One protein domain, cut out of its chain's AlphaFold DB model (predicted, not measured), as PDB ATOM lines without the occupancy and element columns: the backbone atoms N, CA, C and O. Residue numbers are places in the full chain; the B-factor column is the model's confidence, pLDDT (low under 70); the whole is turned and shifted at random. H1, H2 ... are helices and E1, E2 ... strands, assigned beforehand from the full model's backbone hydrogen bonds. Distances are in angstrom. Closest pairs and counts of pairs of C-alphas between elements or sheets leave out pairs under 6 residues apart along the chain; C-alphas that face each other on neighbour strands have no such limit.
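Overview. This is residues 3 to 195 of the 820 residues of the protein "FtsX domain-containing protein" of Strigomonas culicis (UniProt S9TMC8). A small closed barrel of six strands has H7 along its outside and H4 across it; H8 and H9 pack on H7, and H6 packs on H8 and H9. H1 and H2 pack on the barrel elsewhere, with residues 26 to 31 of their long link sticking out, and H3 begins another long loop. The 193 printed residues include nine helices and six strands, in the order E1 H1 H2 E2 H3 E3 H4 E4 H5 H6 E5 E6 H7 H8 H9; the class is mixed, helices and strands, and so is the pairing in the barrel. The whole is compact by its radius of gyration of the C-alphas, 17.6 A, yet elongated in outline, spanning 61 by 39 by 25 A.

Along the chain. E1, residues 3 to 7, begins at C-alpha 3 (-34.130, -30.702, -34.561). H1 is residues 17 to 21, H2 42 to 46, E2 53 to 60 (20.9 A), H3 62 to 67, E3 84 to 88, H4 89 to 95, E4 102 to 108 (19.9 A), H5 109 to 112 and H6 114 to 122 (12.1 A). E5, residues 134 to 145, is 27.8 A long and bends by 80 degrees at residue 142. E6 is residues 158 to 162, H7 163 to 172 (14.9 A), H8 180 to 187 and H9 191 to 194, ending at C-alpha 194 (-17.979, -30.215, -36.438).

Arrangement. Round the barrel, E1 and E2 are antiparallel (N 3 to O 55, 2.9 A), E2 and E6 parallel (N 58 to O 159, 2.8 A), E6 and E3 antiparallel (N 160 to O 86, 2.8 A), E3 and E5 parallel (N 142 to O 85, 2.8 A), E5 and E4 antiparallel (N 103 to O 139, 2.8 A), and E4 and E1 antiparallel (N 4 to O 106, 2.8 A). H1, H2, H4, H5 and H7 are on it. H7 and H8, a hairpin, touch at Asp 168 and Arg 187 (C-alphas 5.9 A). H6 touches H8 at Ala 116 and Phe 186 (5.1 A). H3 is not on the barrel. O i to N i+4 pairs are all within hydrogen-bond range in H2, H4, H6 and H8, 1 of 2 in H3, 4 of 6 in H7, and 0 of 1 in H1, where both i+3 pairs are.

Size, cuts and confidence. The C-alphas farthest apart, of Asp 30 and Pro 72, are 62.8 A apart. The printed part has no cut. The links H1 to H2, H3 to E3, H6 to E5 and E5 to E6 are long. Mean pLDDT of the printed part is 78.2; 57 residues are under 70, among them 23 to 42 and 124 to 131.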
ATOM      1  N   VAL A   3     -33.391 -30.246 -33.379       86.06
ATOM      2  CA  VAL A   3     -34.130 -30.702 -34.561       86.06
ATOM      3  C   VAL A   3     -35.625 -30.722 -34.283       86.06
ATOM      4  O   VAL A   3     -36.047 -31.058 -33.175       86.06
ATOM      5  N   ASP A   4     -36.401 -30.383 -35.305       85.81
ATOM      6  CA  ASP A   4     -37.858 -30.468 -35.310       85.81
ATOM      7  C   ASP A   4     -38.230 -31.769 -36.010       85.81
ATOM      8  O   ASP A   4     -37.949 -31.936 -37.196       85.81
ATOM      9  N   ALA A   5     -38.816 -32.709 -35.275       88.31
ATOM     10  CA  ALA A   5     -39.131 -34.027 -35.802       88.31
ATOM     11  C   ALA A   5     -40.620 -34.205 -36.070       88.31
ATOM     12  O   ALA A   5     -41.450 -33.802 -35.253       88.31
ATOM     13  N   LEU A   6     -40.938 -34.851 -37.190       87.31
ATOM     14  CA  LEU A   6     -42.297 -35.181 -37.621       87.31
ATOM     15  C   LEU A   6     -42.359 -36.619 -38.139       87.31
ATOM     16  O   LEU A   6     -41.427 -37.105 -38.786       87.31
ATOM     17  N   ARG A   7     -43.475 -37.302 -37.870       88.00
ATOM     18  CA  ARG A   7     -43.701 -38.676 -38.331       88.00
ATOM     19  C   ARG A   7     -44.053 -38.682 -39.813       88.00
ATOM     20  O   ARG A   7     -44.936 -37.946 -40.244       88.00
ATOM     21  N   SER A   8     -43.413 -39.545 -40.605       84.00
ATOM     22  CA  SER A   8     -43.590 -39.522 -42.063       84.00
ATOM     23  C   SER A   8     -45.024 -39.797 -42.516       84.00
ATOM     24  O   SER A   8     -45.458 -39.260 -43.528       84.00
ATOM     25  N   THR A   9     -45.776 -40.607 -41.764       82.25
ATOM     26  CA  THR A   9     -47.177 -40.955 -42.057       82.25
ATOM     27  C   THR A   9     -48.128 -39.761 -41.966       82.25
ATOM     28  O   THR A   9     -49.225 -39.812 -42.517       82.25
ATOM     29  N   GLN A  10     -47.710 -38.675 -41.309       78.75
ATOM     30  CA  GLN A  10     -48.472 -37.428 -41.227       78.75
ATOM     31  C   GLN A  10     -48.317 -36.574 -42.500       78.75
ATOM     32  O   GLN A  10     -49.140 -35.700 -42.763       78.75
ATOM     33  N   CYS A  11     -47.307 -36.851 -43.329       76.81
ATOM     34  CA  CYS A  11     -47.054 -36.157 -44.587       76.81
ATOM     35  C   CYS A  11     -47.685 -36.928 -45.760       76.81
ATOM     36  O   CYS A  11     -47.256 -38.036 -46.087       76.81
ATOM     37  N   ARG A  12     -48.696 -36.362 -46.435       67.69
ATOM     38  CA  ARG A  12     -49.277 -36.990 -47.641       67.69
ATOM     39  C   ARG A  12     -48.255 -36.972 -48.790       67.69
ATOM     40  O   ARG A  12     -47.718 -35.921 -49.108       67.69
ATOM     41  N   ASN A  13     -48.035 -38.122 -49.434       65.88
ATOM     42  CA  ASN A  13     -47.239 -38.309 -50.663       65.88
ATOM     43  C   ASN A  13     -45.717 -38.029 -50.604       65.88
ATOM     44  O   ASN A  13     -45.070 -38.012 -51.650       65.88
ATOM     45  N   ALA A  14     -45.100 -37.894 -49.428       62.03
ATOM     46  CA  ALA A  14     -43.652 -37.671 -49.322       62.03
ATOM     47  C   ALA A  14     -42.858 -38.995 -49.287       62.03
ATOM     48  O   ALA A  14     -42.526 -39.507 -48.216       62.03
ATOM     49  N   SER A  15     -42.548 -39.573 -50.454       64.81
ATOM     50  CA  SER A  15     -41.661 -40.749 -50.554       64.81
ATOM     51  C   SER A  15     -40.165 -40.390 -50.533       64.81
ATOM     52  O   SER A  15     -39.351 -41.241 -50.177       64.81
ATOM     53  N   GLN A  16     -39.801 -39.143 -50.861       70.31
ATOM     54  CA  GLN A  16     -38.425 -38.621 -50.843       70.31
ATOM     55  C   GLN A  16     -38.362 -37.243 -50.162       70.31
ATOM     56  O   GLN A  16     -39.327 -36.479 -50.211       70.31
ATOM     57  N   SER A  17     -37.222 -36.921 -49.540       66.81
ATOM     58  CA  SER A  17     -36.969 -35.641 -48.851       66.81
ATOM     59  C   SER A  17     -36.980 -34.433 -49.794       66.81
ATOM     60  O   SER A  17     -37.388 -33.350 -49.388       66.81
ATOM     61  N   SER A  18     -36.592 -34.619 -51.059       70.81
ATOM     62  CA  SER A  18     -36.562 -33.576 -52.094       70.81
ATOM     63  C   SER A  18     -37.932 -32.940 -52.348       70.81
ATOM     64  O   SER A  18     -38.013 -31.729 -52.524       70.81
ATOM     65  N   TYR A  19     -39.017 -33.722 -52.290       72.94
ATOM     66  CA  TYR A  19     -40.381 -33.215 -52.497       72.94
ATOM     67  C   TYR A  19     -40.876 -32.312 -51.363       72.94
ATOM     68  O   TYR A  19     -41.789 -31.525 -51.576       72.94
ATOM     69  N   LEU A  20     -40.279 -32.392 -50.169       74.62
ATOM     70  CA  LEU A  20     -40.679 -31.561 -49.028       74.62
ATOM     71  C   LEU A  20     -40.190 -30.110 -49.137       74.62
ATOM     72  O   LEU A  20     -40.642 -29.261 -48.366       74.62
ATOM     73  N   TRP A  21     -39.275 -29.824 -50.068       78.94
ATOM     74  CA  TRP A  21     -38.719 -28.486 -50.290       78.94
ATOM     75  C   TRP A  21     -39.576 -27.597 -51.193       78.94
ATOM     76  O   TRP A  21     -39.504 -26.372 -51.090       78.94
ATOM     77  N   TYR A  22     -40.392 -28.195 -52.054       75.94
ATOM     78  CA  TYR A  22     -41.273 -27.488 -52.980       75.94
ATOM     79  C   TYR A  22     -42.653 -27.406 -52.353       75.94
ATOM     80  O   TYR A  22     -43.094 -28.397 -51.795       75.94
ATOM     81  N   LYS A  23     -43.337 -26.257 -52.384       64.94
ATOM     82  CA  LYS A  23     -44.708 -26.096 -51.867       64.94
ATOM     83  C   LYS A  23     -45.689 -25.939 -53.028       64.94
ATOM     84  O   LYS A  23     -45.517 -25.040 -53.844       64.94
ATOM     85  N   GLN A  24     -46.758 -26.744 -53.070       57.28
ATOM     86  CA  GLN A  24     -47.863 -26.492 -54.002       57.28
ATOM     87  C   GLN A  24     -48.725 -25.319 -53.494       57.28
ATOM     88  O   GLN A  24     -49.174 -25.344 -52.340       57.28
ATOM     89  N   PRO A  25     -48.969 -24.275 -54.306       56.28
ATOM     90  CA  PRO A  25     -49.826 -23.167 -53.909       56.28
ATOM     91  C   PRO A  25     -51.276 -23.646 -53.744       56.28
ATOM     92  O   PRO A  25     -51.889 -24.167 -54.669       56.28
ATOM     93  N   TYR A  26     -51.852 -23.427 -52.558       53.03
ATOM     94  CA  TYR A  26     -53.187 -23.914 -52.170       53.03
ATOM     95  C   TYR A  26     -54.354 -23.265 -52.954       53.03
ATOM     96  O   TYR A  26     -55.502 -23.643 -52.748       53.03
ATOM     97  N   TYR A  27     -54.090 -22.284 -53.829       50.06
ATOM     98  CA  TYR A  27     -55.130 -21.481 -54.493       50.06
ATOM     99  C   TYR A  27     -54.894 -21.150 -55.975       50.06
ATOM    100  O   TYR A  27     -55.649 -20.370 -56.545       50.06
ATOM    101  N   SER A  28     -53.897 -21.742 -56.631       45.31
ATOM    102  CA  SER A  28     -53.642 -21.485 -58.053       45.31
ATOM    103  C   SER A  28     -53.851 -22.765 -58.852       45.31
ATOM    104  O   SER A  28     -52.988 -23.638 -58.858       45.31
ATOM    105  N   GLN A  29     -54.986 -22.863 -59.545       52.19
ATOM    106  CA  GLN A  29     -55.233 -23.925 -60.524       52.19
ATOM    107  C   GLN A  29     -54.437 -23.740 -61.829       52.19
ATOM    108  O   GLN A  29     -54.502 -24.630 -62.668       52.19
ATOM    109  N   ASP A  30     -53.670 -22.649 -62.001       51.72
ATOM    110  CA  ASP A  30     -53.136 -22.293 -63.325       51.72
ATOM    111  C   ASP A  30     -51.719 -21.677 -63.364       51.72
ATOM    112  O   ASP A  30     -51.388 -20.906 -64.258       51.72
ATOM    113  N   SER A  31     -50.820 -22.025 -62.438       45.62
ATOM    114  CA  SER A  31     -49.398 -21.665 -62.594       45.62
ATOM    115  C   SER A  31     -48.469 -22.790 -62.146       45.62
ATOM    116  O   SER A  31     -48.641 -23.381 -61.082       45.62
ATOM    117  N   ARG A  32     -47.493 -23.106 -63.008       53.16
ATOM    118  CA  ARG A  32     -46.446 -24.132 -62.842       53.16
ATOM    119  C   ARG A  32     -45.303 -23.673 -61.925       53.16
ATOM    120  O   ARG A  32     -44.213 -24.234 -61.990       53.16
ATOM    121  N   ASP A  33     -45.542 -22.671 -61.089       52.38
ATOM    122  CA  ASP A  33     -44.501 -22.086 -60.255       52.38
ATOM    123  C   ASP A  33     -44.518 -22.772 -58.885       52.38
ATOM    124  O   ASP A  33     -45.257 -22.412 -57.965       52.38
ATOM    125  N   GLU A  34     -43.724 -23.839 -58.775       58.00
ATOM    126  CA  GLU A  34     -43.391 -24.458 -57.496       58.00
ATOM    127  C   GLU A  34     -42.524 -23.489 -56.684       58.00
ATOM    128  O   GLU A  34     -41.379 -23.200 -57.035       58.00
ATOM    129  N   TYR A  35     -43.055 -22.981 -55.570       63.75
ATOM    130  CA  TYR A  35     -42.284 -22.114 -54.683       63.75
ATOM    131  C   TYR A  35     -41.388 -22.972 -53.785       63.75
ATOM    132  O   TYR A  35     -41.882 -23.781 -52.990       63.75
ATOM    133  N   MET A  36     -40.070 -22.782 -53.899       65.00
ATOM    134  CA  MET A  36     -39.110 -23.346 -52.952       65.00
ATOM    135  C   MET A  36     -39.250 -22.678 -51.590       65.00
ATOM    136  O   MET A  36     -39.413 -21.467 -51.448       65.00
ATOM    137  N   CYS A  37     -39.203 -23.511 -50.570       66.94
ATOM    138  CA  CYS A  37     -39.517 -23.143 -49.213       66.94
ATOM    139  C   CYS A  37     -38.222 -22.878 -48.442       66.94
ATOM    140  O   CYS A  37     -37.561 -23.803 -47.971       66.94
ATOM    141  N   TYR A  38     -37.838 -21.608 -48.349       62.81
ATOM    142  CA  TYR A  38     -36.561 -21.205 -47.746       62.81
ATOM    143  C   TYR A  38     -36.611 -21.111 -46.210       62.81
ATOM    144  O   TYR A  38     -35.570 -21.100 -45.553       62.81
ATOM    145  N   GLU A  39     -37.809 -21.078 -45.621       60.28
ATOM    146  CA  GLU A  39     -38.008 -20.763 -44.205       60.28
ATOM    147  C   GLU A  39     -38.201 -21.985 -43.289       60.28
ATOM    148  O   GLU A  39     -38.663 -23.069 -43.671       60.28
ATOM    149  N   HIS A  40     -37.882 -21.772 -42.008       56.59
ATOM    150  CA  HIS A  40     -38.205 -22.693 -40.926       56.59
ATOM    151  C   HIS A  40     -39.716 -22.969 -40.881       56.59
ATOM    152  O   HIS A  40     -40.520 -22.057 -40.714       56.59
ATOM    153  N   GLY A  41     -40.110 -24.243 -40.967       61.53
ATOM    154  CA  GLY A  41     -41.519 -24.649 -40.927       61.53
ATOM    155  C   GLY A  41     -42.079 -25.182 -42.242       61.53
ATOM    156  O   GLY A  41     -43.281 -25.448 -42.309       61.53
ATOM    157  N   CYS A  42     -41.240 -25.407 -43.255       68.88
ATOM    158  CA  CYS A  42     -41.714 -26.011 -44.494       68.88
ATOM    159  C   CYS A  42     -42.431 -27.350 -44.297       68.88
ATOM    160  O   CYS A  42     -43.540 -27.547 -44.800       68.88
ATOM    161  N   ILE A  43     -41.858 -28.230 -43.470       72.12
ATOM    162  CA  ILE A  43     -42.464 -29.532 -43.175       72.12
ATOM    163  C   ILE A  43     -43.821 -29.356 -42.481       72.12
ATOM    164  O   ILE A  43     -44.783 -30.041 -42.817       72.12
ATOM    165  N   ASN A  44     -43.951 -28.370 -41.587       69.44
ATOM    166  CA  ASN A  44     -45.219 -28.076 -40.910       69.44
ATOM    167  C   ASN A  44     -46.328 -27.646 -41.885       69.44
ATOM    168  O   ASN A  44     -47.512 -27.812 -41.576       69.44
ATOM    169  N   SER A  45     -45.967 -27.069 -43.035       69.00
ATOM    170  CA  SER A  45     -46.933 -26.682 -44.066       69.00
ATOM    171  C   SER A  45     -47.437 -27.879 -44.881       69.00
ATOM    172  O   SER A  45     -48.619 -27.918 -45.216       69.00
ATOM    173  N   TRP A  46     -46.579 -28.877 -45.115       70.88
ATOM    174  CA  TRP A  46     -46.891 -30.092 -45.878       70.88
ATOM    175  C   TRP A  46     -47.565 -31.190 -45.053       70.88
ATOM    176  O   TRP A  46     -48.466 -31.873 -45.537       70.88
ATOM    177  N   CYS A  47     -47.149 -31.360 -43.801       72.44
ATOM    178  CA  CYS A  47     -47.554 -32.492 -42.962       72.44
ATOM    179  C   CYS A  47     -48.702 -32.160 -41.994       72.44
ATOM    180  O   CYS A  47     -49.072 -32.972 -41.150       72.44
ATOM    181  N   GLY A  48     -49.294 -30.967 -42.121       64.19
ATOM    182  CA  GLY A  48     -50.322 -30.471 -41.210       64.19
ATOM    183  C   GLY A  48     -49.752 -30.032 -39.853       64.19
ATOM    184  O   GLY A  48     -48.770 -30.557 -39.343       64.19
ATOM    185  N   ARG A  49     -50.386 -29.036 -39.221       55.41
ATOM    186  CA  ARG A  49     -49.888 -28.336 -38.010       55.41
ATOM    187  C   ARG A  49     -49.874 -29.156 -36.705       55.41
ATOM    188  O   ARG A  49     -49.775 -28.569 -35.620       55.41
ATOM    189  N   ARG A  50     -50.037 -30.475 -36.762       54.09
ATOM    190  CA  ARG A  50     -50.283 -31.307 -35.585       54.09
ATOM    191  C   ARG A  50     -49.048 -32.170 -35.280       54.09
ATOM    192  O   ARG A  50     -48.848 -33.189 -35.917       54.09
ATOM    193  N   TYR A  51     -48.287 -31.736 -34.266       57.75
ATOM    194  CA  TYR A  51     -47.299 -32.516 -33.490       57.75
ATOM    195  C   TYR A  51     -45.858 -32.646 -34.028       57.75
ATOM    196  O   TYR A  51     -45.312 -33.740 -34.100       57.75
ATOM    197  N   GLY A  52     -45.190 -31.522 -34.313       65.50
ATOM    198  CA  GLY A  52     -43.723 -31.503 -34.392       65.50
ATOM    199  C   GLY A  52     -43.093 -31.334 -33.004       65.50
ATOM    200  O   GLY A  52     -43.349 -30.321 -32.344       65.50
ATOM    201  N   SER A  53     -42.268 -32.285 -32.558       78.62
ATOM    202  CA  SER A  53     -41.529 -32.190 -31.286       78.62
ATOM    203  C   SER A  53     -40.093 -31.738 -31.532       78.62
ATOM    204  O   SER A  53     -39.403 -32.281 -32.393       78.62
ATOM    205  N   LYS A  54     -39.630 -30.753 -30.753       81.75
ATOM    206  CA  LYS A  54     -38.225 -30.335 -30.766       81.75
ATOM    207  C   LYS A  54     -37.423 -31.201 -29.816       81.75
ATOM    208  O   LYS A  54     -37.798 -31.337 -28.654       81.75
ATOM    209  N   PHE A  55     -36.295 -31.723 -30.271       85.88
ATOM    210  CA  PHE A  55     -35.352 -32.405 -29.389       85.88
ATOM    211  C   PHE A  55     -33.905 -32.163 -29.802       85.88
ATOM    212  O   PHE A  55     -33.611 -31.633 -30.875       85.88
ATOM    213  N   ARG A  56     -32.975 -32.533 -28.919       87.38
ATOM    214  CA  ARG A  56     -31.543 -32.433 -29.202       87.38
ATOM    215  C   ARG A  56     -31.087 -33.681 -29.955       87.38
ATOM    216  O   ARG A  56     -31.058 -34.769 -29.387       87.38
ATOM    217  N   LEU A  57     -30.722 -33.520 -31.221       89.62
ATOM    218  CA  LEU A  57     -29.999 -34.527 -31.986       89.62
ATOM    219  C   LEU A  57     -28.524 -34.497 -31.577       89.62
ATOM    220  O   LEU A  57     -27.857 -33.452 -31.648       89.62
ATOM    221  N   ILE A  58     -28.036 -35.641 -31.120       89.69
ATOM    222  CA  ILE A  58     -26.680 -35.847 -30.631       89.69
ATOM    223  C   ILE A  58     -26.013 -36.853 -31.567       89.69
ATOM    224  O   ILE A  58     -26.385 -38.024 -31.611       89.69
ATOM    225  N   GLY A  59     -25.031 -36.369 -32.328       89.44
ATOM    226  CA  GLY A  59     -24.110 -37.223 -33.067       89.44
ATOM    227  C   GLY A  59     -23.066 -37.770 -32.103       89.44
ATOM    228  O   GLY A  59     -22.354 -36.980 -31.482       89.44
ATOM    229  N   MET A  60     -22.984 -39.089 -31.950       87.06
ATOM    230  CA  MET A  60     -22.032 -39.725 -31.039       87.06
ATOM    231  C   MET A  60     -21.139 -40.706 -31.789       87.06
ATOM    232  O   MET A  60     -21.603 -41.449 -32.652       87.06
ATOM    233  N   ASN A  61     -19.851 -40.714 -31.445       85.50
ATOM    234  CA  ASN A  61     -18.932 -41.744 -31.911       85.50
ATOM    235  C   ASN A  61     -18.911 -42.902 -30.906       85.50
ATOM    236  O   ASN A  61     -18.106 -42.919 -29.973       85.50
ATOM    237  N   LEU A  62     -19.811 -43.863 -31.098       72.44
ATOM    238  CA  LEU A  62     -19.948 -45.029 -30.220       72.44
ATOM    239  C   LEU A  62     -18.717 -45.956 -30.290       72.44
ATOM    240  O   LEU A  62     -18.344 -46.556 -29.288       72.44
ATOM    241  N   THR A  63     -17.986 -45.981 -31.416       75.94
ATOM    242  CA  THR A  63     -16.740 -46.770 -31.525       75.94
ATOM    243  C   THR A  63     -15.631 -46.257 -30.602       75.94
ATOM    244  O   THR A  63     -14.803 -47.028 -30.113       75.94
ATOM    245  N   LEU A  64     -15.603 -44.945 -30.351       77.19
ATOM    246  CA  LEU A  64     -14.715 -44.337 -29.364       77.19
ATOM    247  C   LEU A  64     -15.266 -44.499 -27.945       77.19
ATOM    248  O   LEU A  64     -14.477 -44.621 -27.012       77.19
ATOM    249  N   GLU A  65     -16.587 -44.541 -27.776       74.50
ATOM    250  CA  GLU A  65     -17.227 -44.780 -26.480       74.50
ATOM    251  C   GLU A  65     -16.862 -46.156 -25.901       74.50
ATOM    252  O   GLU A  65     -16.481 -46.236 -24.727       74.50
ATOM    253  N   ASP A  66     -16.884 -47.205 -26.731       72.38
ATOM    254  CA  ASP A  66     -16.466 -48.559 -26.345       72.38
ATOM    255  C   ASP A  66     -15.002 -48.587 -25.900       72.38
ATOM    256  O   ASP A  66     -14.658 -49.169 -24.869       72.38
ATOM    257  N   LYS A  67     -14.130 -47.868 -26.620       75.12
ATOM    258  CA  LYS A  67     -12.713 -47.721 -26.247       75.12
ATOM    259  C   LYS A  67     -12.519 -46.961 -24.933       75.12
ATOM    260  O   LYS A  67     -11.520 -47.179 -24.254       75.12
ATOM    261  N   MET A  68     -13.441 -46.067 -24.577       70.44
ATOM    262  CA  MET A  68     -13.420 -45.306 -23.320       70.44
ATOM    263  C   MET A  68     -14.122 -46.035 -22.162       70.44
ATOM    264  O   MET A  68     -14.233 -45.473 -21.066       70.44
ATOM    265  N   GLU A  69     -14.601 -47.264 -22.391       71.31
ATOM    266  CA  GLU A  69     -15.374 -48.069 -21.441       71.31
ATOM    267  C   GLU A  69     -16.557 -47.291 -20.837       71.31
ATOM    268  O   GLU A  69     -16.840 -47.452 -19.651       71.31
ATOM    269  N   TRP A  70     -17.212 -46.368 -21.561       69.50
ATOM    270  CA  TRP A  70     -18.188 -45.430 -20.966       69.50
ATOM    271  C   TRP A  70     -19.412 -46.156 -20.363       69.50
ATOM    272  O   TRP A  70     -19.870 -45.812 -19.266       69.50
ATOM    273  N   ALA A  71     -19.868 -47.237 -20.989       59.88
ATOM    274  CA  ALA A  71     -20.978 -48.054 -20.517       59.88
ATOM    275  C   ALA A  71     -20.480 -49.297 -19.751       59.88
ATOM    276  O   ALA A  71     -19.715 -50.072 -20.316       59.88
ATOM    277  N   PRO A  72     -20.891 -49.521 -18.487       52.62
ATOM    278  CA  PRO A  72     -20.642 -50.794 -17.812       52.62
ATOM    279  C   PRO A  72     -21.442 -51.953 -18.434       52.62
ATOM    280  O   PRO A  72     -20.952 -53.075 -18.410       52.62
ATOM    281  N   ASP A  73     -22.586 -51.651 -19.061       54.91
ATOM    282  CA  ASP A  73     -23.374 -52.566 -19.890       54.91
ATOM    283  C   ASP A  73     -23.382 -52.053 -21.337       54.91
ATOM    284  O   ASP A  73     -24.233 -51.258 -21.747       54.91
ATOM    285  N   SER A  74     -22.393 -52.472 -22.125       48.59
ATOM    286  CA  SER A  74     -22.293 -52.182 -23.564       48.59
ATOM    287  C   SER A  74     -23.417 -52.821 -24.397       48.59
ATOM    288  O   SER A  74     -23.479 -52.609 -25.599       48.59
ATOM    289  N   SER A  75     -24.318 -53.589 -23.779       49.72
ATOM    290  CA  SER A  75     -25.411 -54.316 -24.436       49.72
ATOM    291  C   SER A  75     -26.690 -53.503 -24.661       49.72
ATOM    292  O   SER A  75     -27.614 -54.005 -25.288       49.72
ATOM    293  N   LEU A  76     -26.793 -52.281 -24.129       55.59
ATOM    294  CA  LEU A  76     -28.071 -51.554 -24.095       55.59
ATOM    295  C   LEU A  76     -28.286 -50.547 -25.232       55.59
ATOM    296  O   LEU A  76     -29.402 -50.051 -25.380       55.59
ATOM    297  N   ILE A  77     -27.262 -50.222 -26.029       66.25
ATOM    298  CA  ILE A  77     -27.408 -49.297 -27.163       66.25
ATOM    299  C   ILE A  77     -26.625 -49.840 -28.356       66.25
ATOM    300  O   ILE A  77     -25.456 -49.512 -28.541       66.25
ATOM    301  N   ASP A  78     -27.287 -50.665 -29.163       72.81
ATOM    302  CA  ASP A  78     -26.780 -51.019 -30.485       72.81
ATOM    303  C   ASP A  78     -26.645 -49.747 -31.340       72.81
ATOM    304  O   ASP A  78     -27.483 -48.838 -31.265       72.81
ATOM    305  N   LEU A  79     -25.576 -49.660 -32.139       70.31
ATOM    306  CA  LEU A  79     -25.384 -48.536 -33.053       70.31
ATOM    307  C   LEU A  79     -26.550 -48.488 -34.049       70.31
ATOM    308  O   LEU A  79     -26.755 -49.476 -34.761       70.31
ATOM    309  N   PRO A  80     -27.258 -47.349 -34.179       83.56
ATOM    310  CA  PRO A  80     -28.164 -47.183 -35.295       83.56
ATOM    311  C   PRO A  80     -27.342 -47.260 -36.595       83.56
ATOM    312  O   PRO A  80     -26.355 -46.528 -36.735       83.56
ATOM    313  N   PRO A  81     -27.712 -48.139 -37.543       88.31
ATOM    314  CA  PRO A  81     -27.117 -48.165 -38.873       88.31
ATOM    315  C   PRO A  81     -27.255 -46.806 -39.572       88.31
ATOM    316  O   PRO A  81     -28.084 -45.975 -39.187       88.31
ATOM    317  N   LYS A  82     -26.501 -46.600 -40.657       89.44
ATOM    318  CA  LYS A  82     -26.599 -45.381 -41.469       89.44
ATOM    319  C   LYS A  82     -28.055 -45.087 -41.853       89.44
ATOM    320  O   LYS A  82     -28.758 -45.956 -42.367       89.44
ATOM    321  N   GLY A  83     -28.496 -43.854 -41.598       89.25
ATOM    322  CA  GLY A  83     -29.876 -43.418 -41.846       89.25
ATOM    323  C   GLY A  83     -30.888 -43.823 -40.776       89.25
ATOM    324  O   GLY A  83     -32.088 -43.650 -40.986       89.25
ATOM    325  N   GLN A  84     -30.440 -44.330 -39.628       94.00
ATOM    326  CA  GLN A  84     -31.316 -44.657 -38.509       94.00
ATOM    327  C   GLN A  84     -31.033 -43.787 -37.276       94.00
ATOM    328  O   GLN A  84     -29.971 -43.177 -37.150       94.00
ATOM    329  N   ILE A  85     -32.011 -43.697 -36.374       93.88
ATOM    330  CA  ILE A  85     -31.954 -42.885 -35.155       93.88
ATOM    331  C   ILE A  85     -32.454 -43.678 -33.950       93.88
ATOM    332  O   ILE A  85     -33.464 -44.379 -34.030       93.88
ATOM    333  N   THR A  86     -31.786 -43.526 -32.813       92.88
ATOM    334  CA  THR A  86     -32.280 -44.012 -31.520       92.88
ATOM    335  C   THR A  86     -32.925 -42.859 -30.762       92.88
ATOM    336  O   THR A  86     -32.304 -41.812 -30.595       92.88
ATOM    337  N   LEU A  87     -34.163 -43.020 -30.297       92.00
ATOM    338  CA  LEU A  87     -34.911 -41.964 -29.606       92.00
ATOM    339  C   LEU A  87     -35.045 -42.229 -28.109       92.00
ATOM    340  O   LEU A  87     -35.097 -43.379 -27.677       92.00
ATOM    341  N   SER A  88     -35.172 -41.166 -27.310       90.69
ATOM    342  CA  SER A  88     -35.603 -41.317 -25.920       90.69
ATOM    343  C   SER A  88     -37.083 -41.714 -25.833       90.69
ATOM    344  O   SER A  88     -37.893 -41.298 -26.664       90.69
ATOM    345  N   THR A  89     -37.462 -42.489 -24.811       89.00
ATOM    346  CA  THR A  89     -38.864 -42.888 -24.553       89.00
ATOM    347  C   THR A  89     -39.809 -41.693 -24.479       89.00
ATOM    348  O   THR A  89     -40.917 -41.756 -25.005       89.00
ATOM    349  N   GLU A  90     -39.356 -40.588 -23.884       84.12
ATOM    350  CA  GLU A  90     -40.116 -39.338 -23.810       84.12
ATOM    351  C   GLU A  90     -40.471 -38.830 -25.215       84.12
ATOM    352  O   GLU A  90     -41.644 -38.613 -25.510       84.12
ATOM    353  N   ILE A  91     -39.495 -38.738 -26.123       87.75
ATOM    354  CA  ILE A  91     -39.728 -38.266 -27.493       87.75
ATOM    355  C   ILE A  91     -40.509 -39.273 -28.331       87.75
ATOM    356  O   ILE A  91     -41.391 -38.871 -29.085       87.75
ATOM    357  N   ALA A  92     -40.239 -40.568 -28.179       90.44
ATOM    358  CA  ALA A  92     -40.991 -41.594 -28.887       90.44
ATOM    359  C   ALA A  92     -42.480 -41.576 -28.504       90.44
ATOM    360  O   ALA A  92     -43.342 -41.683 -29.375       90.44
ATOM    361  N   SER A  93     -42.778 -41.363 -27.217       85.75
ATOM    362  CA  SER A  93     -44.151 -41.210 -26.728       85.75
ATOM    363  C   SER A  93     -44.811 -39.919 -27.217       85.75
ATOM    364  O   SER A  93     -45.972 -39.950 -27.611       85.75
ATOM    365  N   LEU A  94     -44.065 -38.806 -27.264       82.31
ATOM    366  CA  LEU A  94     -44.557 -37.512 -27.751       82.31
ATOM    367  C   LEU A  94     -44.860 -37.516 -29.254       82.31
ATOM    368  O   LEU A  94     -45.804 -36.861 -29.686       82.31
ATOM    369  N   LEU A  95     -44.059 -38.234 -30.045       86.56
ATOM    370  CA  LEU A  95     -44.234 -38.362 -31.493       86.56
ATOM    371  C   LEU A  95     -45.177 -39.513 -31.888       86.56
ATOM    372  O   LEU A  95     -45.489 -39.649 -33.071       86.56
ATOM    373  N   GLU A  96     -45.611 -40.338 -30.928       90.44
ATOM    374  CA  GLU A  96     -46.385 -41.568 -31.154       90.44
ATOM    375  C   GLU A  96     -45.715 -42.505 -32.177       90.44
ATOM    376  O   GLU A  96     -46.349 -42.996 -33.117       90.44
ATOM    377  N   VAL A  97     -44.404 -42.717 -32.027       92.38
ATOM    378  CA  VAL A  97     -43.579 -43.500 -32.962       92.38
ATOM    379  C   VAL A  97     -43.076 -44.786 -32.325       92.38
ATOM    380  O   VAL A  97     -42.726 -44.845 -31.147       92.38
ATOM    381  N   SER A  98     -43.027 -45.820 -33.148       95.44
ATOM    382  CA  SER A  98     -42.550 -47.160 -32.838       95.44
ATOM    383  C   SER A  98     -41.272 -47.473 -33.617       95.44
ATOM    384  O   SER A  98     -40.920 -46.790 -34.581       95.44
ATOM    385  N   VAL A  99     -40.541 -48.500 -33.181       95.38
ATOM    386  CA  VAL A  99     -39.343 -48.971 -33.889       95.38
ATOM    387  C   VAL A  99     -39.713 -49.364 -35.326       95.38
ATOM    388  O   VAL A  99     -40.664 -50.110 -35.541       95.38
ATOM    389  N   GLY A 100     -38.968 -48.846 -36.304       94.38
ATOM    390  CA  GLY A 100     -39.218 -49.010 -37.739       94.38
ATOM    391  C   GLY A 100     -39.964 -47.846 -38.406       94.38
ATOM    392  O   GLY A 100     -39.942 -47.746 -39.634       94.38
ATOM    393  N   ASP A 101     -40.576 -46.935 -37.640       94.94
ATOM    394  CA  ASP A 101     -41.215 -45.741 -38.205       94.94
ATOM    395  C   ASP A 101     -40.179 -44.786 -38.827       94.94
ATOM    396  O   ASP A 101     -39.045 -44.671 -38.358       94.94
ATOM    397  N   ARG A 102     -40.569 -44.063 -39.886       93.75
ATOM    398  CA  ARG A 102     -39.723 -43.033 -40.514       93.75
ATOM    399  C   ARG A 102     -40.043 -41.649 -39.960       93.75
ATOM    400  O   ARG A 102     -41.208 -41.297 -39.754       93.75
ATOM    401  N   LEU A 103     -39.001 -40.851 -39.767       93.19
ATOM    402  CA  LEU A 103     -39.063 -39.495 -39.242       93.19
ATOM    403  C   LEU A 103     -38.390 -38.525 -40.195       93.19
ATOM    404  O   LEU A 103     -37.335 -38.810 -40.762       93.19
ATOM    405  N   PHE A 104     -38.998 -37.354 -40.313       91.75
ATOM    406  CA  PHE A 104     -38.389 -36.189 -40.924       91.75
ATOM    407  C   PHE A 104     -37.861 -35.280 -39.823       91.75
ATOM    408  O   PHE A 104     -38.619 -34.895 -38.935       91.75
ATOM    409  N   LEU A 105     -36.578 -34.941 -39.879       92.00
ATOM    410  CA  LEU A 105     -35.917 -34.022 -38.962       92.00
ATOM    411  C   LEU A 105     -35.570 -32.744 -39.723       92.00
ATOM    412  O   LEU A 105     -34.724 -32.762 -40.614       92.00
ATOM    413  N   GLN A 106     -36.207 -31.630 -39.376       89.38
ATOM    414  CA  GLN A 106     -35.853 -30.314 -39.896       89.38
ATOM    415  C   GLN A 106     -34.910 -29.609 -38.932       89.38
ATOM    416  O   GLN A 106     -35.155 -29.558 -37.725       89.38
ATOM    417  N   THR A 107     -33.839 -29.021 -39.452       89.25
ATOM    418  CA  THR A 107     -32.876 -28.312 -38.610       89.25
ATOM    419  C   THR A 107     -32.018 -27.330 -39.397       89.25
ATOM    420  O   THR A 107     -31.848 -27.467 -40.609       89.25
ATOM    421  N   ASN A 108     -31.481 -26.333 -38.695       87.44
ATOM    422  CA  ASN A 108     -30.529 -25.381 -39.246       87.44
ATOM    423  C   ASN A 108     -29.102 -25.901 -39.010       87.44
ATOM    424  O   ASN A 108     -28.638 -26.006 -37.869       87.44
ATOM    425  N   ALA A 109     -28.418 -26.244 -40.100       86.81
ATOM    426  CA  ALA A 109     -27.056 -26.759 -40.095       86.81
ATOM    427  C   ALA A 109     -26.010 -25.692 -39.754       86.81
ATOM    428  O   ALA A 109     -24.914 -26.044 -39.329       86.81
ATOM    429  N   GLU A 110     -26.329 -24.404 -39.875       84.75
ATOM    430  CA  GLU A 110     -25.375 -23.306 -39.688       84.75
ATOM    431  C   GLU A 110     -24.739 -23.297 -38.299       84.75
ATOM    432  O   GLU A 110     -23.522 -23.170 -38.175       84.75
ATOM    433  N   ASP A 111     -25.544 -23.534 -37.267       77.50
ATOM    434  CA  ASP A 111     -25.094 -23.449 -35.878       77.50
ATOM    435  C   ASP A 111     -24.364 -24.702 -35.404       77.50
ATOM    436  O   ASP A 111     -23.477 -24.632 -34.558       77.50
ATOM    437  N   SER A 112     -24.781 -25.865 -35.903       83.00
ATOM    438  CA  SER A 112     -24.288 -27.161 -35.418       83.00
ATOM    439  C   SER A 112     -23.220 -27.776 -36.317       83.00
ATOM    440  O   SER A 112     -22.452 -28.604 -35.842       83.00
ATOM    441  N   LEU A 113     -23.163 -27.382 -37.590       89.62
ATOM    442  CA  LEU A 113     -22.227 -27.869 -38.606       89.62
ATOM    443  C   LEU A 113     -21.500 -26.684 -39.258       89.62
ATOM    444  O   LEU A 113     -21.347 -26.628 -40.476       89.62
ATOM    445  N   MET A 114     -21.067 -25.727 -38.430       86.19
ATOM    446  CA  MET A 114     -20.499 -24.444 -38.861       86.19
ATOM    447  C   MET A 114     -19.367 -24.596 -39.886       86.19
ATOM    448  O   MET A 114     -19.263 -23.802 -40.816       86.19
ATOM    449  N   GLU A 115     -18.501 -25.599 -39.743       88.12
ATOM    450  CA  GLU A 115     -17.396 -25.783 -40.689       88.12
ATOM    451  C   GLU A 115     -17.882 -26.318 -42.045       88.12
ATOM    452  O   GLU A 115     -17.467 -25.829 -43.096       88.12
ATOM    453  N   ALA A 116     -18.841 -27.248 -42.040       89.25
ATOM    454  CA  ALA A 116     -19.473 -27.739 -43.265       89.25
ATOM    455  C   ALA A 116     -20.244 -26.629 -43.992       89.25
ATOM    456  O   ALA A 116     -20.127 -26.486 -45.211       89.25
ATOM    457  N   THR A 117     -20.957 -25.777 -43.253       88.81
ATOM    458  CA  THR A 117     -21.665 -24.629 -43.833       88.81
ATOM    459  C   THR A 117     -20.716 -23.538 -44.325       88.81
ATOM    460  O   THR A 117     -20.975 -22.949 -45.372       88.81
ATOM    461  N   LYS A 118     -19.575 -23.303 -43.665       88.25
ATOM    462  CA  LYS A 118     -18.528 -22.404 -44.184       88.25
ATOM    463  C   LYS A 118     -17.980 -22.875 -45.527       88.25
ATOM    464  O   LYS A 118     -17.846 -22.060 -46.436       88.25
ATOM    465  N   ARG A 119     -17.679 -24.171 -45.683       88.00
ATOM    466  CA  ARG A 119     -17.190 -24.711 -46.968       88.00
ATOM    467  C   ARG A 119     -18.251 -24.647 -48.064       88.00
ATOM    468  O   ARG A 119     -17.917 -24.317 -49.200       88.00
ATOM    469  N   LEU A 120     -19.516 -24.881 -47.708       85.94
ATOM    470  CA  LEU A 120     -20.658 -24.690 -48.605       85.94
ATOM    471  C   LEU A 120     -20.692 -23.252 -49.155       85.94
ATOM    472  O   LEU A 120     -20.718 -23.070 -50.370       85.94
ATOM    473  N   LYS A 121     -20.594 -22.244 -48.272       83.62
ATOM    474  CA  LYS A 121     -20.638 -20.813 -48.633       83.62
ATOM    475  C   LYS A 121     -19.395 -20.336 -49.394       83.62
ATOM    476  O   LYS A 121     -19.513 -19.542 -50.316       83.62
ATOM    477  N   ARG A 122     -18.201 -20.854 -49.077       80.81
ATOM    478  CA  ARG A 122     -16.927 -20.449 -49.715       80.81
ATOM    479  C   ARG A 122     -16.843 -20.771 -51.211       80.81
ATOM    480  O   ARG A 122     -16.001 -20.221 -51.910       80.81
ATOM    481  N   THR A 123     -17.680 -21.687 -51.688       73.56
ATOM    482  CA  THR A 123     -17.707 -22.096 -53.099       73.56
ATOM    483  C   THR A 123     -18.397 -21.044 -53.984       73.56
ATOM    484  O   THR A 123     -18.315 -21.117 -55.206       73.56
ATOM    485  N   GLU A 124     -19.046 -20.042 -53.386       62.16
ATOM    486  CA  GLU A 124     -19.790 -18.990 -54.073       62.16
ATOM    487  C   GLU A 124     -19.069 -17.635 -53.932       62.16
ATOM    488  O   GLU A 124     -18.697 -17.222 -52.837       62.16
ATOM    489  N   GLN A 125     -18.859 -16.924 -55.045       56.88
ATOM    490  CA  GLN A 125     -18.240 -15.586 -55.073       56.88
ATOM    491  C   GLN A 125     -19.210 -14.452 -54.668       56.88
ATOM    492  O   GLN A 125     -18.823 -13.285 -54.672       56.88
ATOM    493  N   GLN A 126     -20.457 -14.774 -54.307       52.28
ATOM    494  CA  GLN A 126     -21.476 -13.825 -53.844       52.28
ATOM    495  C   GLN A 126     -21.755 -14.029 -52.348       52.28
ATOM    496  O   GLN A 126     -22.671 -14.735 -51.945       52.28
ATOM    497  N   GLU A 127     -20.961 -13.364 -51.510       51.41
ATOM    498  CA  GLU A 127     -21.012 -13.428 -50.039       51.41
ATOM    499  C   GLU A 127     -22.287 -12.845 -49.386       51.41
ATOM    500  O   GLU A 127     -22.400 -12.861 -48.163       51.41
ATOM    501  N   LEU A 128     -23.250 -12.308 -50.142       48.16
ATOM    502  CA  LEU A 128     -24.139 -11.280 -49.583       48.16
ATOM    503  C   LEU A 128     -25.595 -11.658 -49.285       48.16
ATOM    504  O   LEU A 128     -26.238 -10.868 -48.598       48.16
ATOM    505  N   LEU A 129     -26.143 -12.804 -49.714       52.81
ATOM    506  CA  LEU A 129     -27.612 -12.992 -49.633       52.81
ATOM    507  C   LEU A 129     -28.136 -14.398 -49.290       52.81
ATOM    508  O   LEU A 129     -29.353 -14.583 -49.275       52.81
ATOM    509  N   GLN A 130     -27.295 -15.395 -48.997       55.22
ATOM    510  CA  GLN A 130     -27.830 -16.744 -48.778       55.22
ATOM    511  C   GLN A 130     -28.480 -16.919 -47.382       55.22
ATOM    512  O   GLN A 130     -27.826 -16.650 -46.367       55.22
ATOM    513  N   PRO A 131     -29.752 -17.382 -47.319       59.50
ATOM    514  CA  PRO A 131     -30.482 -17.652 -46.080       59.50
ATOM    515  C   PRO A 131     -29.852 -18.798 -45.271       59.50
ATOM    516  O   PRO A 131     -28.943 -19.491 -45.728       59.50
ATOM    517  N   SER A 132     -30.340 -18.996 -44.044       75.81
ATOM    518  CA  SER A 132     -29.919 -20.082 -43.149       75.81
ATOM    519  C   SER A 132     -29.845 -21.437 -43.862       75.81
ATOM    520  O   SER A 132     -30.730 -21.808 -44.637       75.81
ATOM    521  N   VAL A 133     -28.782 -22.206 -43.590       83.38
ATOM    522  CA  VAL A 133     -28.572 -23.527 -44.209       83.38
ATOM    523  C   VAL A 133     -29.515 -24.539 -43.562       83.38
ATOM    524  O   VAL A 133     -29.157 -25.262 -42.631       83.38
ATOM    525  N   ASN A 134     -30.755 -24.569 -44.039       86.06
ATOM    526  CA  ASN A 134     -31.767 -25.508 -43.581       86.06
ATOM    527  C   ASN A 134     -31.554 -26.887 -44.219       86.06
ATOM    528  O   ASN A 134     -31.222 -27.005 -45.398       86.06
ATOM    529  N   THR A 135     -31.767 -27.935 -43.426       89.31
ATOM    530  CA  THR A 135     -31.663 -29.337 -43.849       89.31
ATOM    531  C   THR A 135     -32.890 -30.118 -43.383       89.31
ATOM    532  O   THR A 135     -33.394 -29.888 -42.277       89.31
ATOM    533  N   ILE A 136     -33.388 -31.016 -44.236       91.00
ATOM    534  CA  ILE A 136     -34.484 -31.949 -43.953       91.00
ATOM    535  C   ILE A 136     -33.934 -33.369 -44.063       91.00
ATOM    536  O   ILE A 136     -33.768 -33.913 -45.152       91.00
ATOM    537  N   ILE A 137     -33.656 -33.974 -42.916       92.62
ATOM    538  CA  ILE A 137     -33.058 -35.302 -42.812       92.62
ATOM    539  C   ILE A 137     -34.177 -36.340 -42.676       92.62
ATOM    540  O   ILE A 137     -35.054 -36.192 -41.827       92.62
ATOM    541  N   MET A 138     -34.146 -37.408 -43.473       92.00
ATOM    542  CA  MET A 138     -35.038 -38.561 -43.296       92.00
ATOM    543  C   MET A 138     -34.284 -39.680 -42.570       92.00
ATOM    544  O   MET A 138     -33.239 -40.120 -43.042       92.00
ATOM    545  N   VAL A 139     -34.814 -40.152 -41.440       94.75
ATOM    546  CA  VAL A 139     -34.232 -41.255 -40.651       94.75
ATOM    547  C   VAL A 139     -35.293 -42.271 -40.246       94.75
ATOM    548  O   VAL A 139     -36.473 -41.938 -40.143       94.75
ATOM    549  N   THR A 140     -34.894 -43.512 -39.983       95.50
ATOM    550  CA  THR A 140     -35.784 -44.548 -39.430       95.50
ATOM    551  C   THR A 140     -35.496 -44.796 -37.954       95.50
ATOM    552  O   THR A 140     -34.335 -44.857 -37.559       95.50
ATOM    553  N   VAL A 141     -36.525 -44.972 -37.126       95.44
ATOM    554  CA  VAL A 141     -36.354 -45.274 -35.696       95.44
ATOM    555  C   VAL A 141     -35.776 -46.679 -35.544       95.44
ATOM    556  O   VAL A 141     -36.454 -47.659 -35.839       95.44
ATOM    557  N   PHE A 142     -34.534 -46.778 -35.077       95.06
ATOM    558  CA  PHE A 142     -33.843 -48.047 -34.841       95.06
ATOM    559  C   PHE A 142     -34.195 -48.648 -33.482       95.06
ATOM    560  O   PHE A 142     -34.503 -49.830 -33.370       95.06
ATOM    561  N   SER A 143     -34.161 -47.822 -32.437       92.94
ATOM    562  CA  SER A 143     -34.442 -48.244 -31.068       92.94
ATOM    563  C   SER A 143     -34.979 -47.083 -30.234       92.94
ATOM    564  O   SER A 143     -34.786 -45.909 -30.561       92.94
ATOM    565  N   ILE A 144     -35.694 -47.416 -29.158       91.25
ATOM    566  CA  ILE A 144     -36.218 -46.451 -28.191       91.25
ATOM    567  C   ILE A 144     -35.610 -46.799 -26.838       91.25
ATOM    568  O   ILE A 144     -35.784 -47.916 -26.355       91.25
ATOM    569  N   ILE A 145     -34.896 -45.851 -26.237       88.06
ATOM    570  CA  ILE A 145     -34.191 -46.057 -24.972       88.06
ATOM    571  C   ILE A 145     -34.789 -45.200 -23.865       88.06
ATOM    572  O   ILE A 145     -35.144 -44.034 -24.057       88.06
ATOM    573  N   GLU A 146     -34.907 -45.784 -22.679       80.25
ATOM    574  CA  GLU A 146     -35.346 -45.046 -21.505       80.25
ATOM    575  C   GLU A 146     -34.241 -44.088 -21.043       80.25
ATOM    576  O   GLU A 146     -33.052 -44.329 -21.267       80.25
ATOM    577  N   ARG A 147     -34.631 -42.952 -20.454       66.38
ATOM    578  CA  ARG A 147     -33.715 -41.867 -20.082       66.38
ATOM    579  C   ARG A 147     -32.510 -42.402 -19.294       66.38
ATOM    580  O   ARG A 147     -32.615 -42.660 -18.097       66.38
ATOM    581  N   SER A 148     -31.336 -42.440 -19.923       59.88
ATOM    582  CA  SER A 148     -30.078 -42.674 -19.217       59.88
ATOM    583  C   SER A 148     -29.624 -41.363 -18.575       59.88
ATOM    584  O   SER A 148     -28.831 -40.592 -19.119       59.88
ATOM    585  N   ALA A 149     -30.146 -41.092 -17.374       52.69
ATOM    586  CA  ALA A 149     -29.732 -39.941 -16.562       52.69
ATOM    587  C   ALA A 149     -28.201 -39.879 -16.357       52.69
ATOM    588  O   ALA A 149     -27.662 -38.818 -16.053       52.69
ATOM    589  N   GLU A 150     -27.514 -41.006 -16.553       58.12
ATOM    590  CA  GLU A 150     -26.066 -41.153 -16.439       58.12
ATOM    591  C   GLU A 150     -25.265 -40.644 -17.648       58.12
ATOM    592  O   GLU A 150     -24.153 -40.156 -17.448       58.12
ATOM    593  N   ARG A 151     -25.783 -40.740 -18.887       68.50
ATOM    594  CA  ARG A 151     -25.041 -40.308 -20.094       68.50
ATOM    595  C   ARG A 151     -25.404 -38.892 -20.527       68.50
ATOM    596  O   ARG A 151     -24.517 -38.121 -20.883       68.50
ATOM    597  N   PHE A 152     -26.684 -38.528 -20.435       71.75
ATOM    598  CA  PHE A 152     -27.191 -37.227 -20.886       71.75
ATOM    599  C   PHE A 152     -27.973 -36.528 -19.762       71.75
ATOM    600  O   PHE A 152     -29.205 -36.465 -19.799       71.75
ATOM    601  N   PRO A 153     -27.284 -35.996 -18.733       56.94
ATOM    602  CA  PRO A 153     -27.950 -35.404 -17.571       56.94
ATOM    603  C   PRO A 153     -28.793 -34.168 -17.929       56.94
ATOM    604  O   PRO A 153     -29.792 -33.895 -17.263       56.94
ATOM    605  N   GLU A 154     -28.416 -33.449 -18.990       62.06
ATOM    606  CA  GLU A 154     -28.983 -32.144 -19.352       62.06
ATOM    607  C   GLU A 154     -30.221 -32.203 -20.261       62.06
ATOM    608  O   GLU A 154     -30.927 -31.204 -20.377       62.06
ATOM    609  N   SER A 155     -30.526 -33.339 -20.896       63.97
ATOM    610  CA  SER A 155     -31.662 -33.444 -21.823       63.97
ATOM    611  C   SER A 155     -32.418 -34.751 -21.630       63.97
ATOM    612  O   SER A 155     -31.889 -35.823 -21.908       63.97
ATOM    613  N   SER A 156     -33.673 -34.672 -21.185       66.50
ATOM    614  CA  SER A 156     -34.589 -35.823 -21.140       66.50
ATOM    615  C   SER A 156     -35.081 -36.235 -22.537       66.50
ATOM    616  O   SER A 156     -35.347 -37.406 -22.808       66.50
ATOM    617  N   SER A 157     -35.096 -35.265 -23.450       83.81
ATOM    618  CA  SER A 157     -35.540 -35.380 -24.831       83.81
ATOM    619  C   SER A 157     -34.356 -35.309 -25.797       83.81
ATOM    620  O   SER A 157     -33.824 -34.226 -26.062       83.81
ATOM    621  N   PHE A 158     -33.926 -36.457 -26.318       89.06
ATOM    622  CA  PHE A 158     -32.783 -36.539 -27.228       89.06
ATOM    623  C   PHE A 158     -32.959 -37.640 -28.276       89.06
ATOM    624  O   PHE A 158     -33.727 -38.585 -28.083       89.06
ATOM    625  N   GLY A 159     -32.223 -37.508 -29.380       91.25
ATOM    626  CA  GLY A 159     -32.064 -38.548 -30.390       91.25
ATOM    627  C   GLY A 159     -30.588 -38.769 -30.706       91.25
ATOM    628  O   GLY A 159     -29.832 -37.801 -30.804       91.25
ATOM    629  N   LEU A 160     -30.180 -40.029 -30.831       91.06
ATOM    630  CA  LEU A 160     -28.804 -40.449 -31.088       91.06
ATOM    631  C   LEU A 160     -28.651 -40.910 -32.533       91.06
ATOM    632  O   LEU A 160     -29.427 -41.736 -33.013       91.06
ATOM    633  N   VAL A 161     -27.623 -40.393 -33.196       92.00
ATOM    634  CA  VAL A 161     -27.200 -40.808 -34.537       92.00
ATOM    635  C   VAL A 161     -25.686 -40.993 -34.516       92.00
ATOM    636  O   VAL A 161     -24.984 -40.355 -33.726       92.00
ATOM    637  N   ASN A 162     -25.169 -41.869 -35.371       90.62
ATOM    638  CA  ASN A 162     -23.732 -42.002 -35.560       90.62
ATOM    639  C   ASN A 162     -23.145 -40.688 -36.105       90.62
ATOM    640  O   ASN A 162     -23.617 -40.173 -37.118       90.62
ATOM    641  N   ILE A 163     -22.122 -40.143 -35.439       90.50
ATOM    642  CA  ILE A 163     -21.531 -38.844 -35.806       90.50
ATOM    643  C   ILE A 163     -21.002 -38.817 -37.246       90.50
ATOM    644  O   ILE A 163     -21.083 -37.778 -37.899       90.50
ATOM    645  N   ASP A 164     -20.502 -39.949 -37.742       89.75
ATOM    646  CA  ASP A 164     -19.934 -40.056 -39.090       89.75
ATOM    647  C   ASP A 164     -21.015 -39.968 -40.171       89.75
ATOM    648  O   ASP A 164     -20.766 -39.452 -41.257       89.75
ATOM    649  N   ASP A 165     -22.244 -40.364 -39.839       91.06
ATOM    650  CA  ASP A 165     -23.382 -40.295 -40.748       91.06
ATOM    651  C   ASP A 165     -24.078 -38.927 -40.714       91.06
ATOM    652  O   ASP A 165     -24.796 -38.592 -41.650       91.06
ATOM    653  N   VAL A 166     -23.881 -38.100 -39.676       91.69
ATOM    654  CA  VAL A 166     -24.607 -36.820 -39.522       91.69
ATOM    655  C   VAL A 166     -24.349 -35.865 -40.689       91.69
ATOM    656  O   VAL A 166     -25.287 -35.216 -41.147       91.69
ATOM    657  N   ILE A 167     -23.107 -35.769 -41.174       93.31
ATOM    658  CA  ILE A 167     -22.766 -34.880 -42.298       93.31
ATOM    659  C   ILE A 167     -23.382 -35.399 -43.594       93.31
ATOM    660  O   ILE A 167     -23.977 -34.614 -44.327       93.31
ATOM    661  N   ASP A 168     -23.298 -36.704 -43.849       93.00
ATOM    662  CA  ASP A 168     -23.905 -37.330 -45.024       93.00
ATOM    663  C   ASP A 168     -25.428 -37.163 -45.023       93.00
ATOM    664  O   ASP A 168     -26.005 -36.729 -46.015       93.00
ATOM    665  N   LEU A 169     -26.069 -37.419 -43.880       92.56
ATOM    666  CA  LEU A 169     -27.511 -37.275 -43.696       92.56
ATOM    667  C   LEU A 169     -27.969 -35.823 -43.844       92.56
ATOM    668  O   LEU A 169     -28.994 -35.559 -44.473       92.56
ATOM    669  N   ALA A 170     -27.210 -34.872 -43.297       93.00
ATOM    670  CA  ALA A 170     -27.469 -33.449 -43.488       93.00
ATOM    671  C   ALA A 170     -27.275 -33.036 -44.954       93.00
ATOM    672  O   ALA A 170     -28.079 -32.260 -45.463       93.00
ATOM    673  N   ALA A 171     -26.267 -33.583 -45.642       93.44
ATOM    674  CA  ALA A 171     -25.991 -33.306 -47.048       93.44
ATOM    675  C   ALA A 171     -27.063 -33.867 -47.989       93.44
ATOM    676  O   ALA A 171     -27.430 -33.204 -48.955       93.44
ATOM    677  N   ASP A 172     -27.564 -35.075 -47.719       92.12
ATOM    678  CA  ASP A 172     -28.710 -35.679 -48.419       92.12
ATOM    679  C   ASP A 172     -29.999 -34.872 -48.197       92.12
ATOM    680  O   ASP A 172     -30.898 -34.865 -49.038       92.12
ATOM    681  N   GLY A 173     -30.084 -34.190 -47.054       89.62
ATOM    682  CA  GLY A 173     -31.200 -33.339 -46.671       89.62
ATOM    683  C   GLY A 173     -31.062 -31.868 -47.058       89.62
ATOM    684  O   GLY A 173     -31.936 -31.092 -46.672       89.62
ATOM    685  N   LEU A 174     -29.997 -31.450 -47.751       90.94
ATOM    686  CA  LEU A 174     -29.812 -30.054 -48.162       90.94
ATOM    687  C   LEU A 174     -30.900 -29.611 -49.151       90.94
ATOM    688  O   LEU A 174     -31.447 -30.410 -49.911       90.94
ATOM    689  N   SER A 175     -31.198 -28.310 -49.140       85.81
ATOM    690  CA  SER A 175     -32.120 -27.709 -50.105       85.81
ATOM    691  C   SER A 175     -31.639 -27.942 -51.547       85.81
ATOM    692  O   SER A 175     -30.443 -27.794 -51.816       85.81
ATOM    693  N   PRO A 176     -32.538 -28.249 -52.500       84.38
ATOM    694  CA  PRO A 176     -32.178 -28.455 -53.905       84.38
ATOM    695  C   PRO A 176     -31.616 -27.199 -54.595       84.38
ATOM    696  O   PRO A 176     -31.120 -27.293 -55.714       84.38
ATOM    697  N   VAL A 177     -31.648 -26.040 -53.926       83.44
ATOM    698  CA  VAL A 177     -30.971 -24.797 -54.340       83.44
ATOM    699  C   VAL A 177     -29.456 -24.994 -54.454       83.44
ATOM    700  O   VAL A 177     -28.807 -24.347 -55.275       83.44
ATOM    701  N   TYR A 178     -28.877 -25.880 -53.638       86.62
ATOM    702  CA  TYR A 178     -27.440 -26.119 -53.636       86.62
ATOM    703  C   TYR A 178     -27.031 -27.049 -54.783       86.62
ATOM    704  O   TYR A 178     -27.566 -28.144 -54.961       86.62
ATOM    705  N   THR A 179     -26.022 -26.629 -55.543       88.56
ATOM    706  CA  THR A 179     -25.443 -27.405 -56.647       88.56
ATOM    707  C   THR A 179     -24.796 -28.702 -56.152       88.56
ATOM    708  O   THR A 179     -24.307 -28.791 -55.024       88.56
ATOM    709  N   SER A 180     -24.705 -29.715 -57.019       88.94
ATOM    710  CA  SER A 180     -24.041 -30.988 -56.694       88.94
ATOM    711  C   SER A 180     -22.586 -30.804 -56.238       88.94
ATOM    712  O   SER A 180     -22.123 -31.511 -55.342       88.94
ATOM    713  N   THR A 181     -21.884 -29.805 -56.782       90.00
ATOM    714  CA  THR A 181     -20.539 -29.406 -56.352       90.00
ATOM    715  C   THR A 181     -20.528 -28.880 -54.917       90.00
ATOM    716  O   THR A 181     -19.689 -29.310 -54.126       90.00
ATOM    717  N   GLN A 182     -21.488 -28.038 -54.532       89.06
ATOM    718  CA  GLN A 182     -21.618 -27.536 -53.158       89.06
ATOM    719  C   GLN A 182     -21.974 -28.655 -52.176       89.06
ATOM    720  O   GLN A 182     -21.353 -28.767 -51.120       89.06
ATOM    721  N   VAL A 183     -22.908 -29.537 -52.541       91.62
ATOM    722  CA  VAL A 183     -23.262 -30.705 -51.717       91.62
ATOM    723  C   VAL A 183     -22.044 -31.616 -51.525       91.62
ATOM    724  O   VAL A 183     -21.793 -32.080 -50.413       91.62
ATOM    725  N   SER A 184     -21.227 -31.822 -52.564       92.44
ATOM    726  CA  SER A 184     -19.977 -32.589 -52.445       92.44
ATOM    727  C   SER A 184     -18.935 -31.898 -51.553       92.44
ATOM    728  O   SER A 184     -18.268 -32.563 -50.760       92.44
ATOM    729  N   ALA A 185     -18.845 -30.563 -51.601       91.06
ATOM    730  CA  ALA A 185     -17.979 -29.782 -50.721       91.06
ATOM    731  C   ALA A 185     -18.435 -29.871 -49.255       91.06
ATOM    732  O   ALA A 185     -17.595 -30.017 -48.366       91.06
ATOM    733  N   PHE A 186     -19.745 -29.873 -49.002       91.81
ATOM    734  CA  PHE A 186     -20.316 -30.095 -47.673       91.81
ATOM    735  C   PHE A 186     -19.986 -31.497 -47.141       91.81
ATOM    736  O   PHE A 186     -19.520 -31.626 -46.011       91.81
ATOM    737  N   ARG A 187     -20.133 -32.543 -47.972       94.25
ATOM    738  CA  ARG A 187     -19.774 -33.933 -47.612       94.25
ATOM    739  C   ARG A 187     -18.282 -34.144 -47.372       94.25
ATOM    740  O   ARG A 187     -17.903 -35.062 -46.659       94.25
ATOM    741  N   SER A 188     -17.423 -33.305 -47.952       93.62
ATOM    742  CA  SER A 188     -15.969 -33.417 -47.775       93.62
ATOM    743  C   SER A 188     -15.487 -33.081 -46.356       93.62
ATOM    744  O   SER A 188     -14.322 -33.325 -46.025       93.62
ATOM    745  N   VAL A 189     -16.344 -32.483 -45.521       92.56
ATOM    746  CA  VAL A 189     -15.998 -32.117 -44.145       92.56
ATOM    747  C   VAL A 189     -16.020 -33.354 -43.266       92.56
ATOM    748  O   VAL A 189     -16.979 -34.119 -43.263       92.56
ATOM    749  N   LYS A 190     -14.952 -33.554 -42.495       91.12
ATOM    750  CA  LYS A 190     -14.894 -34.653 -41.534       91.12
ATOM    751  C   LYS A 190     -15.821 -34.359 -40.359       91.12
ATOM    752  O   LYS A 190     -15.798 -33.257 -39.814       91.12
ATOM    753  N   SER A 191     -16.555 -35.375 -39.905       86.50
ATOM    754  CA  SER A 191     -17.423 -35.333 -38.715       86.50
ATOM    755  C   SER A 191     -16.712 -34.745 -37.487       86.50
ATOM    756  O   SER A 191     -17.291 -33.961 -36.733       86.50
ATOM    757  N   THR A 192     -15.417 -35.034 -37.342       84.12
ATOM    758  CA  THR A 192     -14.554 -34.535 -36.267       84.12
ATOM    759  C   THR A 192     -14.424 -33.010 -36.229       84.12
ATOM    760  O   THR A 192     -14.332 -32.453 -35.139       84.12
ATOM    761  N   GLU A 193     -14.451 -32.324 -37.377       85.69
ATOM    762  CA  GLU A 193     -14.305 -30.858 -37.466       85.69
ATOM    763  C   GLU A 193     -15.555 -30.108 -36.969       85.69
ATOM    764  O   GLU A 193     -15.468 -28.945 -36.585       85.69
ATOM    765  N   CYS A 194     -16.709 -30.780 -36.907       84.56
ATOM    766  CA  CYS A 194     -17.979 -30.215 -36.438       84.56
ATOM    767  C   CYS A 194     -18.311 -30.584 -34.975       84.56
ATOM    768  O   CYS A 194     -19.446 -30.419 -34.524       84.56
ATOM    769  N   THR A 195     -17.347 -31.114 -34.215       84.56
ATOM    770  CA  THR A 195     -17.588 -31.579 -32.840       84.56
ATOM    771  C   THR A 195     -17.746 -30.401 -31.875       84.56
ATOM    772  O   THR A 195     -16.851 -29.573 -31.742       84.56
TER     773      THR A 195